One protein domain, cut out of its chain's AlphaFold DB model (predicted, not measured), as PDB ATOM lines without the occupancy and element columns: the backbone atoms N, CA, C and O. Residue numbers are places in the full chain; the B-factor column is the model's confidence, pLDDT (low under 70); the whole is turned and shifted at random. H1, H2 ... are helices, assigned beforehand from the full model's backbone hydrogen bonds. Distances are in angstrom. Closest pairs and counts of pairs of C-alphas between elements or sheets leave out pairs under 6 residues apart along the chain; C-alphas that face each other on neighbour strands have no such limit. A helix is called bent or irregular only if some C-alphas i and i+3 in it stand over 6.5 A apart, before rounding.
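What this domain is: This is residues 4 to 111 of the 113 residues of an uncharacterized protein of Lentzea albidocapillata subsp. violacea (UniProt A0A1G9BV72). One long helix, H6, runs along the model as a spine, with H3, H4 and H5 packed along it and H2 crossing near its first residues. H1 folds back along H2 as a hairpin and is apart from H6, and at the far end residues 105 to 111, of which 105 to 110 belong to H6, stick out and stand free. The printed part has 108 residues with six named helices, H1 to H6 in chain order, and no named strand; its class is all helix. It is compact, with a radius of gyration of the C-alphas of 14.3 A, yet elongated, spanning 49 by 28 by 24 A.

Where its parts are: H6, residues 82 to 110, is 42.5 A long, from C-alpha 82 at (27.424, -7.220, 17.172) to C-alpha 110 at (6.554, 16.233, -11.471). H1, residues 4 to 16, begins at C-alpha 4 (11.499, -9.255, 9.419) and is 18.2 A long. H2 is residues 26 to 38, 18.4 A; H3 44 to 55, 16.3 A; H4 58 to 61; H5 63 to 72. H5 is only just irregular: C-alphas 67 and 70 are 6.6 A apart.

How they stand to each other: The hub is H6, which touches four other helices, H2, H3, H4 and H5. With residues 89 to 100 it touches H3 at a shallow tilt of 29 degrees, the same way, Leu 49 to Leu 93 at 6.3 A. H5 and H6 form a hairpin at 14 degrees, Val 65 to Met 92 at 5.7 A. H4 touches H6, Phe 59 to Ala 96 at 5.4 A. H2 is about perpendicular to H6, 80 degrees, Phe 32 to Cys 85 at 5.4 A. H1 and H2 form a hairpin at 16 degrees, Leu 15 to Pro 26 at 5.9 A. H1 and H6 are apart. Every O i to N i+4 pair is within hydrogen-bond range in H1, H2, H3 and H6, but 3 of 6 in H5; H4 is too short for one.

The domain as a whole: The C-alphas farthest apart, Pro 78 and Leu 111, are 50.3 A apart. The printed part has no cut and no long link, and no printed residue is under pLDDT 70.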
ATOM      1  N   LYS A   4      10.347  -8.587   8.796       95.94
ATOM      2  CA  LYS A   4      11.499  -9.255   9.419       95.94
ATOM      3  C   LYS A   4      11.696 -10.695   8.921       95.94
ATOM      4  O   LYS A   4      12.834 -11.134   8.784       95.94
ATOM      5  N   ALA A   5      10.617 -11.451   8.722       96.88
ATOM      6  CA  ALA A   5      10.709 -12.832   8.253       96.88
ATOM      7  C   ALA A   5      11.153 -12.901   6.786       96.88
ATOM      8  O   ALA A   5      11.962 -13.759   6.450       96.88
ATOM      9  N   GLU A   6      10.668 -11.984   5.951       96.50
ATOM     10  CA  GLU A   6      11.078 -11.851   4.548       96.50
ATOM     11  C   GLU A   6      12.541 -11.400   4.447       96.50
ATOM     12  O   GLU A   6      13.332 -12.019   3.744       96.50
ATOM     13  N   PHE A   7      12.944 -10.423   5.263       97.06
ATOM     14  CA  PHE A   7      14.323  -9.940   5.309       97.06
ATOM     15  C   PHE A   7      15.305 -11.036   5.733       97.06
ATOM     16  O   PHE A   7      16.356 -11.209   5.122       97.06
ATOM     17  N   LEU A   8      14.950 -11.826   6.750       97.94
ATOM     18  CA  LEU A   8      15.752 -12.983   7.151       97.94
ATOM     19  C   LEU A   8      15.819 -14.048   6.053       97.94
ATOM     20  O   LEU A   8      16.888 -14.616   5.857       97.94
ATOM     21  N   ALA A   9      14.715 -14.316   5.352       97.50
ATOM     22  CA  ALA A   9      14.699 -15.288   4.263       97.50
ATOM     23  C   ALA A   9      15.647 -14.871   3.128       97.50
ATOM     24  O   ALA A   9      16.469 -15.680   2.706       97.50
ATOM     25  N   GLU A  10      15.614 -13.603   2.717       97.25
ATOM     26  CA  GLU A  10      16.488 -13.095   1.654       97.25
ATOM     27  C   GLU A  10      17.973 -13.139   2.054       97.25
ATOM     28  O   GLU A  10      18.828 -13.585   1.284       97.25
ATOM     29  N   LEU A  11      18.303 -12.752   3.294       97.62
ATOM     30  CA  LEU A  11      19.672 -12.869   3.810       97.62
ATOM     31  C   LEU A  11      20.131 -14.335   3.875       97.62
ATOM     32  O   LEU A  11      21.281 -14.638   3.547       97.62
ATOM     33  N   GLU A  12      19.256 -15.253   4.288       98.12
ATOM     34  CA  GLU A  12      19.551 -16.689   4.313       98.12
ATOM     35  C   GLU A  12      19.767 -17.258   2.906       98.12
ATOM     36  O   GLU A  12      20.650 -18.099   2.718       98.12
ATOM     37  N   ASP A  13      19.014 -16.797   1.914       97.75
ATOM     38  CA  ASP A  13      19.201 -17.214   0.529       97.75
ATOM     39  C   ASP A  13      20.514 -16.668  -0.041       97.75
ATOM     40  O   ASP A  13      21.258 -17.422  -0.682       97.75
ATOM     41  N   CYS A  14      20.887 -15.423   0.277       96.88
ATOM     42  CA  CYS A  14      22.212 -14.880  -0.038       96.88
ATOM     43  C   CYS A  14      23.330 -15.721   0.603       96.88
ATOM     44  O   CYS A  14      24.301 -16.081  -0.066       96.88
ATOM     45  N   LEU A  15      23.175 -16.112   1.874       96.94
ATOM     46  CA  LEU A  15      24.136 -16.968   2.579       96.94
ATOM     47  C   LEU A  15      24.284 -18.348   1.918       96.94
ATOM     48  O   LEU A  15      25.388 -18.891   1.857       96.94
ATOM     49  N   ARG A  16      23.185 -18.922   1.416       96.19
ATOM     50  CA  ARG A  16      23.181 -20.211   0.703       96.19
ATOM     51  C   ARG A  16      23.710 -20.110  -0.733       96.19
ATOM     52  O   ARG A  16      23.949 -21.147  -1.348       96.19
ATOM     53  N   GLY A  17      23.895 -18.897  -1.256       93.19
ATOM     54  CA  GLY A  17      24.315 -18.640  -2.635       93.19
ATOM     55  C   GLY A  17      23.181 -18.682  -3.666       93.19
ATOM     56  O   GLY A  17      23.466 -18.795  -4.856       93.19
ATOM     57  N   TYR A  18      21.921 -18.610  -3.226       91.44
ATOM     58  CA  TYR A  18      20.734 -18.557  -4.094       91.44
ATOM     59  C   TYR A  18      20.044 -17.185  -4.113       91.44
ATOM     60  O   TYR A  18      19.165 -16.975  -4.943       91.44
ATOM     61  N   GLY A  19      20.411 -16.286  -3.196       87.00
ATOM     62  CA  GLY A  19      19.812 -14.957  -3.069       87.00
ATOM     63  C   GLY A  19      20.308 -13.964  -4.117       87.00
ATOM     64  O   GLY A  19      21.106 -14.305  -4.996       87.00
ATOM     65  N   ALA A  20      19.851 -12.717  -4.001       88.56
ATOM     66  CA  ALA A  20      20.090 -11.672  -4.997       88.56
ATOM     67  C   ALA A  20      21.576 -11.411  -5.320       88.56
ATOM     68  O   ALA A  20      21.894 -10.957  -6.424       88.56
ATOM     69  N   VAL A  21      22.491 -11.681  -4.377       92.44
ATOM     70  CA  VAL A  21      23.905 -11.298  -4.485       92.44
ATOM     71  C   VAL A  21      24.892 -12.322  -3.912       92.44
ATOM     72  O   VAL A  21      24.594 -13.001  -2.928       92.44
ATOM     73  N   PRO A  22      26.110 -12.426  -4.484       93.69
ATOM     74  CA  PRO A  22      27.178 -13.241  -3.915       93.69
ATOM     75  C   PRO A  22      27.786 -12.571  -2.675       93.69
ATOM     76  O   PRO A  22      28.007 -11.363  -2.654       93.69
ATOM     77  N   VAL A  23      28.125 -13.363  -1.659       94.31
ATOM     78  CA  VAL A  23      28.613 -12.865  -0.362       94.31
ATOM     79  C   VAL A  23      30.096 -13.187  -0.197       94.31
ATOM     80  O   VAL A  23      30.506 -14.340  -0.315       94.31
ATOM     81  N   SER A  24      30.913 -12.175   0.108       92.88
ATOM     82  CA  SER A  24      32.374 -12.334   0.216       92.88
ATOM     83  C   SER A  24      32.826 -12.931   1.553       92.88
ATOM     84  O   SER A  24      33.904 -13.516   1.633       92.88
ATOM     85  N   ASN A  25      32.024 -12.772   2.611       94.62
ATOM     86  CA  ASN A  25      32.285 -13.326   3.940       94.62
ATOM     87  C   ASN A  25      31.006 -13.976   4.518       94.62
ATOM     88  O   ASN A  25      30.239 -13.315   5.223       94.62
ATOM     89  N   PRO A  26      30.761 -15.267   4.219       94.62
ATOM     90  CA  PRO A  26      29.576 -15.991   4.687       94.62
ATOM     91  C   PRO A  26      29.442 -16.041   6.214       94.62
ATOM     92  O   PRO A  26      28.334 -15.921   6.728       94.62
ATOM     93  N   ASP A  27      30.551 -16.157   6.952       95.00
ATOM     94  CA  ASP A  27      30.526 -16.222   8.421       95.00
ATOM     95  C   ASP A  27      30.034 -14.904   9.036       95.00
ATOM     96  O   ASP A  27      29.262 -14.903   9.998       95.00
ATOM     97  N   ALA A  28      30.444 -13.769   8.460       96.44
ATOM     98  CA  ALA A  28      29.941 -12.465   8.870       96.44
ATOM     99  C   ALA A  28      28.443 -12.329   8.560       96.44
ATOM    100  O   ALA A  28      27.679 -11.905   9.424       96.44
ATOM    101  N   LEU A  29      27.992 -12.744   7.373       97.12
ATOM    102  CA  LEU A  29      26.566 -12.700   7.047       97.12
ATOM    103  C   LEU A  29      25.735 -13.614   7.964       97.12
ATOM    104  O   LEU A  29      24.679 -13.201   8.436       97.12
ATOM    105  N   ALA A  30      26.224 -14.811   8.287       97.19
ATOM    106  CA  ALA A  30      25.573 -15.700   9.248       97.19
ATOM    107  C   ALA A  30      25.433 -15.037  10.630       97.19
ATOM    108  O   ALA A  30      24.366 -15.083  11.241       97.19
ATOM    109  N   LEU A  31      26.477 -14.345  11.100       97.25
ATOM    110  CA  LEU A  31      26.424 -13.552  12.331       97.25
ATOM    111  C   LEU A  31      25.379 -12.425  12.244       97.25
ATOM    112  O   LEU A  31      24.663 -12.175  13.217       97.25
ATOM    113  N   PHE A  32      25.267 -11.749  11.098       98.25
ATOM    114  CA  PHE A  32      24.251 -10.717  10.884       98.25
ATOM    115  C   PHE A  32      22.830 -11.285  10.914       98.25
ATOM    116  O   PHE A  32      21.965 -10.717  11.580       98.25
ATOM    117  N   ILE A  33      22.600 -12.439  10.288       98.38
ATOM    118  CA  ILE A  33      21.310 -13.143  10.321       98.38
ATOM    119  C   ILE A  33      20.915 -13.475  11.762       98.38
ATOM    120  O   ILE A  33      19.801 -13.153  12.181       98.38
ATOM    121  N   GLU A  34      21.821 -14.054  12.557       98.44
ATOM    122  CA  GLU A  34      21.534 -14.347  13.969       98.44
ATOM    123  C   GLU A  34      21.295 -13.073  14.785       98.44
ATOM    124  O   GLU A  34      20.403 -13.031  15.638       98.44
ATOM    125  N   PHE A  35      22.048 -12.008  14.498       98.31
ATOM    126  CA  PHE A  35      21.840 -10.704  15.116       98.31
ATOM    127  C   PHE A  35      20.428 -10.172  14.837       98.31
ATOM    128  O   PHE A  35      19.710  -9.851  15.785       98.31
ATOM    129  N   VAL A  36      19.993 -10.137  13.572       98.00
ATOM    130  CA  VAL A  36      18.645  -9.692  13.185       98.00
ATOM    131  C   VAL A  36      17.584 -10.606  13.797       98.00
ATOM    132  O   VAL A  36      16.585 -10.122  14.337       98.00
ATOM    133  N   ARG A  37      17.799 -11.926  13.796       97.75
ATOM    134  CA  ARG A  37      16.874 -12.894  14.400       97.75
ATOM    135  C   ARG A  37      16.654 -12.607  15.885       97.75
ATOM    136  O   ARG A  37      15.501 -12.630  16.321       97.75
ATOM    137  N   ALA A  38      17.703 -12.241  16.619       97.81
ATOM    138  CA  ALA A  38      17.638 -11.898  18.040       97.81
ATOM    139  C   ALA A  38      16.970 -10.542  18.349       97.81
ATOM    140  O   ALA A  38      16.564 -10.321  19.492       97.81
ATOM    141  N   LEU A  39      16.823  -9.634  17.373       97.19
ATOM    142  CA  LEU A  39      16.160  -8.345  17.601       97.19
ATOM    143  C   LEU A  39      14.666  -8.524  17.928       97.19
ATOM    144  O   LEU A  39      13.999  -9.374  17.330       97.19
ATOM    145  N   PRO A  40      14.086  -7.721  18.833       95.19
ATOM    146  CA  PRO A  40      12.649  -7.759  19.071       95.19
ATOM    147  C   PRO A  40      11.880  -7.294  17.826       95.19
ATOM    148  O   PRO A  40      12.372  -6.485  17.044       95.19
ATOM    149  N   ALA A  41      10.633  -7.744  17.668       88.00
ATOM    150  CA  ALA A  41       9.753  -7.260  16.594       88.00
ATOM    151  C   ALA A  41       9.477  -5.744  16.681       88.00
ATOM    152  O   ALA A  41       9.064  -5.123  15.711       88.00
ATOM    153  N   THR A  42       9.712  -5.142  17.850       91.56
ATOM    154  CA  THR A  42       9.588  -3.704  18.089       91.56
ATOM    155  C   THR A  42      10.880  -2.928  17.821       91.56
ATOM    156  O   THR A  42      10.914  -1.741  18.141       91.56
ATOM    157  N   ASP A  43      11.947  -3.562  17.312       97.06
ATOM    158  CA  ASP A  43      13.177  -2.845  16.951       97.06
ATOM    159  C   ASP A  43      12.848  -1.741  15.944       97.06
ATOM    160  O   ASP A  43      12.198  -1.970  14.923       97.06
ATOM    161  N   GLN A  44      13.260  -0.520  16.276       96.38
ATOM    162  CA  GLN A  44      12.857   0.665  15.535       96.38
ATOM    163  C   GLN A  44      13.366   0.641  14.092       96.38
ATOM    164  O   GLN A  44      12.644   1.085  13.208       96.38
ATOM    165  N   ARG A  45      14.550   0.081  13.833       96.69
ATOM    166  CA  ARG A  45      15.140   0.068  12.487       96.69
ATOM    167  C   ARG A  45      14.392  -0.879  11.573       96.69
ATOM    168  O   ARG A  45      14.048  -0.499  10.463       96.69
ATOM    169  N   LEU A  46      14.046  -2.066  12.078       96.88
ATOM    170  CA  LEU A  46      13.209  -3.012  11.338       96.88
ATOM    171  C   LEU A  46      11.824  -2.429  11.037       96.88
ATOM    172  O   LEU A  46      11.314  -2.628   9.943       96.88
ATOM    173  N   ARG A  47      11.239  -1.671  11.975       95.50
ATOM    174  CA  ARG A  47       9.965  -0.971  11.746       95.50
ATOM    175  C   ARG A  47      10.079   0.167  10.730       95.50
ATOM    176  O   ARG A  47       9.128   0.407  10.000       95.50
ATOM    177  N   CYS A  48      11.201   0.883  10.702       94.50
ATOM    178  CA  CYS A  48      11.431   1.927   9.707       94.50
ATOM    179  C   CYS A  48      11.634   1.330   8.310       94.50
ATOM    180  O   CYS A  48      11.012   1.811   7.373       94.50
ATOM    181  N   LEU A  49      12.420   0.255   8.185       95.62
ATOM    182  CA  LEU A  49      12.578  -0.474   6.923       95.62
ATOM    183  C   LEU A  49      11.245  -1.050   6.425       95.62
ATOM    184  O   LEU A  49      10.926  -0.911   5.252       95.62
ATOM    185  N   GLU A  50      10.428  -1.613   7.322       95.06
ATOM    186  CA  GLU A  50       9.057  -2.036   7.004       95.06
ATOM    187  C   GLU A  50       8.185  -0.858   6.535       95.06
ATOM    188  O   GLU A  50       7.350  -1.017   5.652       95.06
ATOM    189  N   GLY A  51       8.383   0.338   7.097       92.38
ATOM    190  CA  GLY A  51       7.710   1.555   6.645       92.38
ATOM    191  C   GLY A  51       8.116   1.981   5.230       92.38
ATOM    192  O   GLY A  51       7.239   2.326   4.444       92.38
ATOM    193  N   VAL A  52       9.411   1.922   4.898       90.94
ATOM    194  CA  VAL A  52       9.919   2.199   3.539       90.94
ATOM    195  C   VAL A  52       9.375   1.171   2.544       90.94
ATOM    196  O   VAL A  52       8.859   1.534   1.490       90.94
ATOM    197  N   ASP A  53       9.401  -0.111   2.910       91.25
ATOM    198  CA  ASP A  53       8.821  -1.189   2.107       91.25
ATOM    199  C   ASP A  53       7.324  -0.968   1.817       91.25
ATOM    200  O   ASP A  53       6.878  -1.100   0.681       91.25
ATOM    201  N   GLN A  54       6.547  -0.552   2.821       89.12
ATOM    202  CA  GLN A  54       5.123  -0.244   2.653       89.12
ATOM    203  C   GLN A  54       4.852   1.032   1.845       89.12
ATOM    204  O   GLN A  54       3.778   1.147   1.254       89.12
ATOM    205  N   GLY A  55       5.775   1.998   1.867       83.06
ATOM    206  CA  GLY A  55       5.658   3.269   1.151       83.06
ATOM    207  C   GLY A  55       5.931   3.117  -0.341       83.06
ATOM    208  O   GLY A  55       5.057   3.403  -1.160       83.06
ATOM    209  N   SER A  56       7.120   2.619  -0.684       83.12
ATOM    210  CA  SER A  56       7.612   2.543  -2.066       83.12
ATOM    211  C   SER A  56       8.077   1.151  -2.492       83.12
ATOM    212  O   SER A  56       8.196   0.880  -3.688       83.12
ATOM    213  N   GLY A  57       8.364   0.258  -1.539       86.00
ATOM    214  CA  GLY A  57       8.983  -1.041  -1.819       86.00
ATOM    215  C   GLY A  57      10.432  -0.935  -2.311       86.00
ATOM    216  O   GLY A  57      10.986  -1.924  -2.804       86.00
ATOM    217  N   SER A  58      11.059   0.244  -2.218       87.62
ATOM    218  CA  SER A  58      12.365   0.494  -2.836       87.62
ATOM    219  C   SER A  58      13.510  -0.249  -2.146       87.62
ATOM    220  O   SER A  58      14.473  -0.643  -2.804       87.62
ATOM    221  N   PHE A  59      13.368  -0.558  -0.851       93.69
ATOM    222  CA  PHE A  59      14.385  -1.252  -0.054       93.69
ATOM    223  C   PHE A  59      14.910  -2.541  -0.709       93.69
ATOM    224  O   PHE A  59      16.120  -2.765  -0.745       93.69
ATOM    225  N   TRP A  60      14.033  -3.384  -1.263       93.81
ATOM    226  CA  TRP A  60      14.427  -4.656  -1.890       93.81
ATOM    227  C   TRP A  60      15.209  -4.485  -3.192       93.81
ATOM    228  O   TRP A  60      15.932  -5.386  -3.604       93.81
ATOM    229  N   ASN A  61      15.067  -3.326  -3.834       90.50
ATOM    230  CA  ASN A  61      15.739  -2.996  -5.084       90.50
ATOM    231  C   ASN A  61      16.885  -1.997  -4.881       90.50
ATOM    232  O   ASN A  61      17.516  -1.599  -5.860       90.50
ATOM    233  N   ASN A  62      17.169  -1.600  -3.635       93.31
ATOM    234  CA  ASN A  62      18.183  -0.600  -3.339       93.31
ATOM    235  C   ASN A  62      19.592  -1.164  -3.640       93.31
ATOM    236  O   ASN A  62      20.052  -2.094  -2.961       93.31
ATOM    237  N   PRO A  63      20.308  -0.608  -4.638       93.69
ATOM    238  CA  PRO A  63      21.600  -1.123  -5.071       93.69
ATOM    239  C   PRO A  63      22.695  -0.960  -4.013       93.69
ATOM    240  O   PRO A  63      23.549  -1.840  -3.882       93.69
ATOM    241  N   ALA A  64      22.667   0.135  -3.247       95.19
ATOM    242  CA  ALA A  64      23.644   0.399  -2.198       95.19
ATOM    243  C   ALA A  64      23.543  -0.661  -1.095       95.19
ATOM    244  O   ALA A  64      24.553  -1.195  -0.636       95.19
ATOM    245  N   VAL A  65      22.324  -1.068  -0.738       95.94
ATOM    246  CA  VAL A  65      22.099  -2.150   0.227       95.94
ATOM    247  C   VAL A  65      22.546  -3.494  -0.350       95.94
ATOM    248  O   VAL A  65      23.445  -4.147   0.192       95.94
ATOM    249  N   TRP A  66      21.936  -3.917  -1.458       95.69
ATOM    250  CA  TRP A  66      22.043  -5.304  -1.902       95.69
ATOM    251  C   TRP A  66      23.299  -5.587  -2.718       95.69
ATOM    252  O   TRP A  66      23.892  -6.636  -2.515       95.69
ATOM    253  N   TRP A  67      23.787  -4.680  -3.569       95.25
ATOM    254  CA  TRP A  67      25.016  -4.908  -4.348       95.25
ATOM    255  C   TRP A  67      26.291  -4.383  -3.688       95.25
ATOM    256  O   TRP A  67      27.385  -4.814  -4.071       95.25
ATOM    257  N   GLU A  68      26.192  -3.504  -2.689       94.94
ATOM    258  CA  GLU A  68      27.378  -2.930  -2.047       94.94
ATOM    259  C   GLU A  68      27.554  -3.347  -0.589       94.94
ATOM    260  O   GLU A  68      28.610  -3.890  -0.250       94.94
ATOM    261  N   GLN A  69      26.557  -3.133   0.269       96.38
ATOM    262  CA  GLN A  69      26.691  -3.390   1.703       96.38
ATOM    263  C   GLN A  69      26.658  -4.890   2.039       96.38
ATOM    264  O   GLN A  69      27.607  -5.395   2.648       96.38
ATOM    265  N   VAL A  70      25.623  -5.630   1.611       96.31
ATOM    266  CA  VAL A  70      25.485  -7.078   1.896       96.31
ATOM    267  C   VAL A  70      26.685  -7.898   1.390       96.31
ATOM    268  O   VAL A  70      27.275  -8.636   2.183       96.31
ATOM    269  N   PRO A  71      27.133  -7.766   0.123       95.94
ATOM    270  CA  PRO A  71      28.196  -8.604  -0.440       95.94
ATOM    271  C   PRO A  71      29.553  -8.392   0.222       95.94
ATOM    272  O   PRO A  71      30.401  -9.293   0.219       95.94
ATOM    273  N   ARG A  72      29.781  -7.183   0.745       95.19
ATOM    274  CA  ARG A  72      31.049  -6.745   1.335       95.19
ATOM    275  C   ARG A  72      31.042  -6.813   2.860       95.19
ATOM    276  O   ARG A  72      32.080  -6.549   3.467       95.19
ATOM    277  N   PHE A  73      29.922  -7.166   3.493       96.31
ATOM    278  CA  PHE A  73      29.839  -7.181   4.946       96.31
ATOM    279  C   PHE A  73      30.888  -8.112   5.562       96.31
ATOM    280  O   PHE A  73      31.050  -9.261   5.157       96.31
ATOM    281  N   GLY A  74      31.644  -7.594   6.531       92.94
ATOM    282  CA  GLY A  74      32.729  -8.333   7.175       92.94
ATOM    283  C   GLY A  74      33.961  -8.577   6.298       92.94
ATOM    284  O   GLY A  74      34.917  -9.193   6.775       92.94
ATOM    285  N   ALA A  75      33.990  -8.119   5.043       89.81
ATOM    286  CA  ALA A  75      35.167  -8.245   4.190       89.81
ATOM    287  C   ALA A  75      36.304  -7.359   4.722       89.81
ATOM    288  O   ALA A  75      36.121  -6.178   5.006       89.81
ATOM    289  N   GLY A  76      37.495  -7.940   4.880       84.75
ATOM    290  CA  GLY A  76      38.672  -7.221   5.379       84.75
ATOM    291  C   GLY A  76      38.656  -6.903   6.880       84.75
ATOM    292  O   GLY A  76      39.609  -6.298   7.372       84.75
ATOM    293  N   LEU A  77      37.631  -7.329   7.628       86.38
ATOM    294  CA  LEU A  77      37.596  -7.166   9.079       86.38
ATOM    295  C   LEU A  77      38.309  -8.336   9.778       86.38
ATOM    296  O   LEU A  77      37.957  -9.490   9.538       86.38
ATOM    297  N   PRO A  78      39.262  -8.076  10.699       80.19
ATOM    298  CA  PRO A  78      39.908  -9.135  11.479       80.19
ATOM    299  C   PRO A  78      38.925  -9.894  12.376       80.19
ATOM    300  O   PRO A  78      39.156 -11.055  12.715       80.19
ATOM    301  N   ARG A  79      37.861  -9.209  12.815       82.94
ATOM    302  CA  ARG A  79      36.745  -9.744  13.599       82.94
ATOM    303  C   ARG A  79      35.472  -8.997  13.221       82.94
ATOM    304  O   ARG A  79      35.504  -7.779  13.087       82.94
ATOM    305  N   CYS A  80      34.374  -9.731  13.097       89.94
ATOM    306  CA  CYS A  80      33.032  -9.188  12.934       89.94
ATOM    307  C   CYS A  80      32.209  -9.563  14.174       89.94
ATOM    308  O   CYS A  80      32.296 -10.699  14.650       89.94
ATOM    309  N   GLY A  81      31.470  -8.612  14.738       92.94
ATOM    310  CA  GLY A  81      30.680  -8.800  15.947       92.94
ATOM    311  C   GLY A  81      29.400  -7.968  15.939       92.94
ATOM    312  O   GLY A  81      29.017  -7.356  14.946       92.94
ATOM    313  N   SER A  82      28.710  -7.923  17.082       93.81
ATOM    314  CA  SER A  82      27.424  -7.220  17.172       93.81
ATOM    315  C   SER A  82      27.521  -5.713  16.903       93.81
ATOM    316  O   SER A  82      26.499  -5.097  16.619       93.81
ATOM    317  N   ALA A  83      28.700  -5.094  17.044       95.19
ATOM    318  CA  ALA A  83      28.887  -3.682  16.709       95.19
ATOM    319  C   ALA A  83      28.821  -3.465  15.194       95.19
ATOM    320  O   ALA A  83      28.104  -2.579  14.740       95.19
ATOM    321  N   GLU A  84      29.488  -4.322  14.428       96.88
ATOM    322  CA  GLU A  84      29.473  -4.304  12.969       96.88
ATOM    323  C   GLU A  84      28.086  -4.666  12.432       96.88
ATOM    324  O   GLU A  84      27.612  -4.011  11.512       96.88
ATOM    325  N   CYS A  85      27.388  -5.631  13.045       97.62
ATOM    326  CA  CYS A  85      26.000  -5.942  12.683       97.62
ATOM    327  C   CYS A  85      25.049  -4.765  12.932       97.62
ATOM    328  O   CYS A  85      24.179  -4.495  12.110       97.62
ATOM    329  N   ARG A  86      25.203  -4.068  14.071       97.56
ATOM    330  CA  ARG A  86      24.433  -2.846  14.351       97.56
ATOM    331  C   ARG A  86      24.698  -1.801  13.281       97.56
ATOM    332  O   ARG A  86      23.745  -1.298  12.710       97.56
ATOM    333  N   LYS A  87      25.976  -1.552  12.991       97.19
ATOM    334  CA  LYS A  87      26.378  -0.583  11.980       97.19
ATOM    335  C   LYS A  87      25.804  -0.924  10.606       97.19
ATOM    336  O   LYS A  87      25.264  -0.036   9.974       97.19
ATOM    337  N   LEU A  88      25.870  -2.184  10.172       97.62
ATOM    338  CA  LEU A  88      25.281  -2.592   8.897       97.62
ATOM    339  C   LEU A  88      23.777  -2.301   8.857       97.62
ATOM    340  O   LEU A  88      23.300  -1.753   7.878       97.62
ATOM    341  N   LEU A  89      23.029  -2.643   9.911       98.00
ATOM    342  CA  LEU A  89      21.590  -2.375   9.941       98.00
ATOM    343  C   LEU A  89      21.270  -0.872   9.939       98.00
ATOM    344  O   LEU A  89      20.278  -0.470   9.339       98.00
ATOM    345  N   ASP A  90      22.091  -0.065  10.613       98.19
ATOM    346  CA  ASP A  90      21.961   1.394  10.610       98.19
ATOM    347  C   ASP A  90      22.273   1.955   9.204       98.19
ATOM    348  O   ASP A  90      21.460   2.685   8.649       98.19
ATOM    349  N   ASP A  91      23.375   1.520   8.579       97.62
ATOM    350  CA  ASP A  91      23.783   1.928   7.225       97.62
ATOM    351  C   ASP A  91      22.738   1.499   6.163       97.62
ATOM    352  O   ASP A  91      22.462   2.244   5.224       97.62
ATOM    353  N   MET A  92      22.115   0.322   6.304       97.38
ATOM    354  CA  MET A  92      21.031  -0.130   5.416       97.38
ATOM    355  C   MET A  92      19.784   0.745   5.530       97.38
ATOM    356  O   MET A  92      19.106   0.997   4.535       97.38
ATOM    357  N   LEU A  93      19.455   1.171   6.752       96.69
ATOM    358  CA  LEU A  93      18.316   2.042   7.003       96.69
ATOM    359  C   LEU A  93      18.553   3.441   6.439       96.69
ATOM    360  O   LEU A  93      17.644   3.995   5.826       96.69
ATOM    361  N   ASP A  94      19.746   3.995   6.637       96.25
ATOM    362  CA  ASP A  94      20.097   5.316   6.115       96.25
ATOM    363  C   ASP A  94      19.989   5.346   4.580       96.25
ATOM    364  O   ASP A  94      19.381   6.266   4.034       96.25
ATOM    365  N   GLU A  95      20.466   4.305   3.886       95.88
ATOM    366  CA  GLU A  95      20.306   4.182   2.428       95.88
ATOM    367  C   GLU A  95      18.841   4.028   2.003       95.88
ATOM    368  O   GLU A  95      18.408   4.653   1.037       95.88
ATOM    369  N   ALA A  96      18.054   3.224   2.724       93.62
ATOM    370  CA  ALA A  96      16.635   3.039   2.421       93.62
ATOM    371  C   ALA A  96      15.839   4.346   2.581       93.62
ATOM    372  O   ALA A  96      14.976   4.652   1.765       93.62
ATOM    373  N   ILE A  97      16.141   5.129   3.621       91.88
ATOM    374  CA  ILE A  97      15.519   6.439   3.846       91.88
ATOM    375  C   ILE A  97      15.977   7.448   2.789       91.88
ATOM    376  O   ILE A  97      15.155   8.226   2.313       91.88
ATOM    377  N   SER A  98      17.265   7.464   2.437       91.94
ATOM    378  CA  SER A  98      17.783   8.384   1.418       91.94
ATOM    379  C   SER A  98      17.107   8.154   0.067       91.94
ATOM    380  O   SER A  98      16.655   9.109  -0.555       91.94
ATOM    381  N   ASP A  99      16.985   6.894  -0.347       88.31
ATOM    382  CA  ASP A  99      16.328   6.514  -1.601       88.31
ATOM    383  C   ASP A  99      14.834   6.892  -1.598       88.31
ATOM    384  O   ASP A  99      14.328   7.448  -2.569       88.31
ATOM    385  N   GLU A 100      14.139   6.704  -0.470       87.56
ATOM    386  CA  GLU A 100      12.746   7.145  -0.309       87.56
ATOM    387  C   GLU A 100      12.594   8.670  -0.433       87.56
ATOM    388  O   GLU A 100      11.658   9.163  -1.067       87.56
ATOM    389  N   ILE A 101      13.514   9.443   0.151       87.38
ATOM    390  CA  ILE A 101      13.510  10.907   0.030       87.38
ATOM    391  C   ILE A 101      13.704  11.319  -1.432       87.38
ATOM    392  O   ILE A 101      12.969  12.184  -1.910       87.38
ATOM    393  N   ASP A 102      14.639  10.691  -2.145       86.06
ATOM    394  CA  ASP A 102      14.897  10.988  -3.556       86.06
ATOM    395  C   ASP A 102      13.667  10.696  -4.434       86.06
ATOM    396  O   ASP A 102      13.323  11.506  -5.303       86.06
ATOM    397  N   VAL A 103      12.954   9.594  -4.171       83.62
ATOM    398  CA  VAL A 103      11.683   9.260  -4.841       83.62
ATOM    399  C   VAL A 103      10.635  10.347  -4.591       83.62
ATOM    400  O   VAL A 103      10.073  10.890  -5.546       83.62
ATOM    401  N   LEU A 104      10.414  10.727  -3.330       84.19
ATOM    402  CA  LEU A 104       9.434  11.756  -2.965       84.19
ATOM    403  C   LEU A 104       9.779  13.128  -3.560       84.19
ATOM    404  O   LEU A 104       8.896  13.857  -4.019       84.19
ATOM    405  N   GLU A 105      11.059  13.503  -3.583       87.00
ATOM    406  CA  GLU A 105      11.500  14.738  -4.227       87.00
ATOM    407  C   GLU A 105      11.218  14.734  -5.732       87.00
ATOM    408  O   GLU A 105      10.852  15.775  -6.291       87.00
ATOM    409  N   MET A 106      11.389  13.588  -6.392       82.31
ATOM    410  CA  MET A 106      11.100  13.443  -7.815       82.31
ATOM    411  C   MET A 106       9.597  13.584  -8.084       82.31
ATOM    412  O   MET A 106       9.214  14.376  -8.946       82.31
ATOM    413  N   GLU A 107       8.746  12.935  -7.283       83.00
ATOM    414  CA  GLU A 107       7.283  13.051  -7.385       83.00
ATOM    415  C   GLU A 107       6.796  14.495  -7.206       83.00
ATOM    416  O   GLU A 107       5.966  14.978  -7.978       83.00
ATOM    417  N   ILE A 108       7.343  15.227  -6.228       79.81
ATOM    418  CA  ILE A 108       6.983  16.634  -5.987       79.81
ATOM    419  C   ILE A 108       7.342  17.515  -7.192       79.81
ATOM    420  O   ILE A 108       6.582  18.424  -7.534       79.81
ATOM    421  N   ARG A 109       8.485  17.267  -7.843       74.69
ATOM    422  CA  ARG A 109       8.927  18.037  -9.022       74.69
ATOM    423  C   ARG A 109       8.059  17.782 -10.256       74.69
ATOM    424  O   ARG A 109       7.994  18.651 -11.123       74.69
ATOM    425  N   GLU A 110       7.411  16.622 -10.344       77.56
ATOM    426  CA  GLU A 110       6.554  16.233 -11.471       77.56
ATOM    427  C   GLU A 110       5.096  16.712 -11.341       77.56
ATOM    428  O   GLU A 110       4.325  16.616 -12.301       77.56
ATOM    429  N   LEU A 111       4.707  17.286 -10.196       70.19
ATOM    430  CA  LEU A 111       3.377  17.866 -10.018       70.19
ATOM    431  C   LEU A 111       3.204  19.135 -10.884       70.19
ATOM    432  O   LEU A 111       4.010  20.065 -10.785       70.19
TER     433      LEU A 111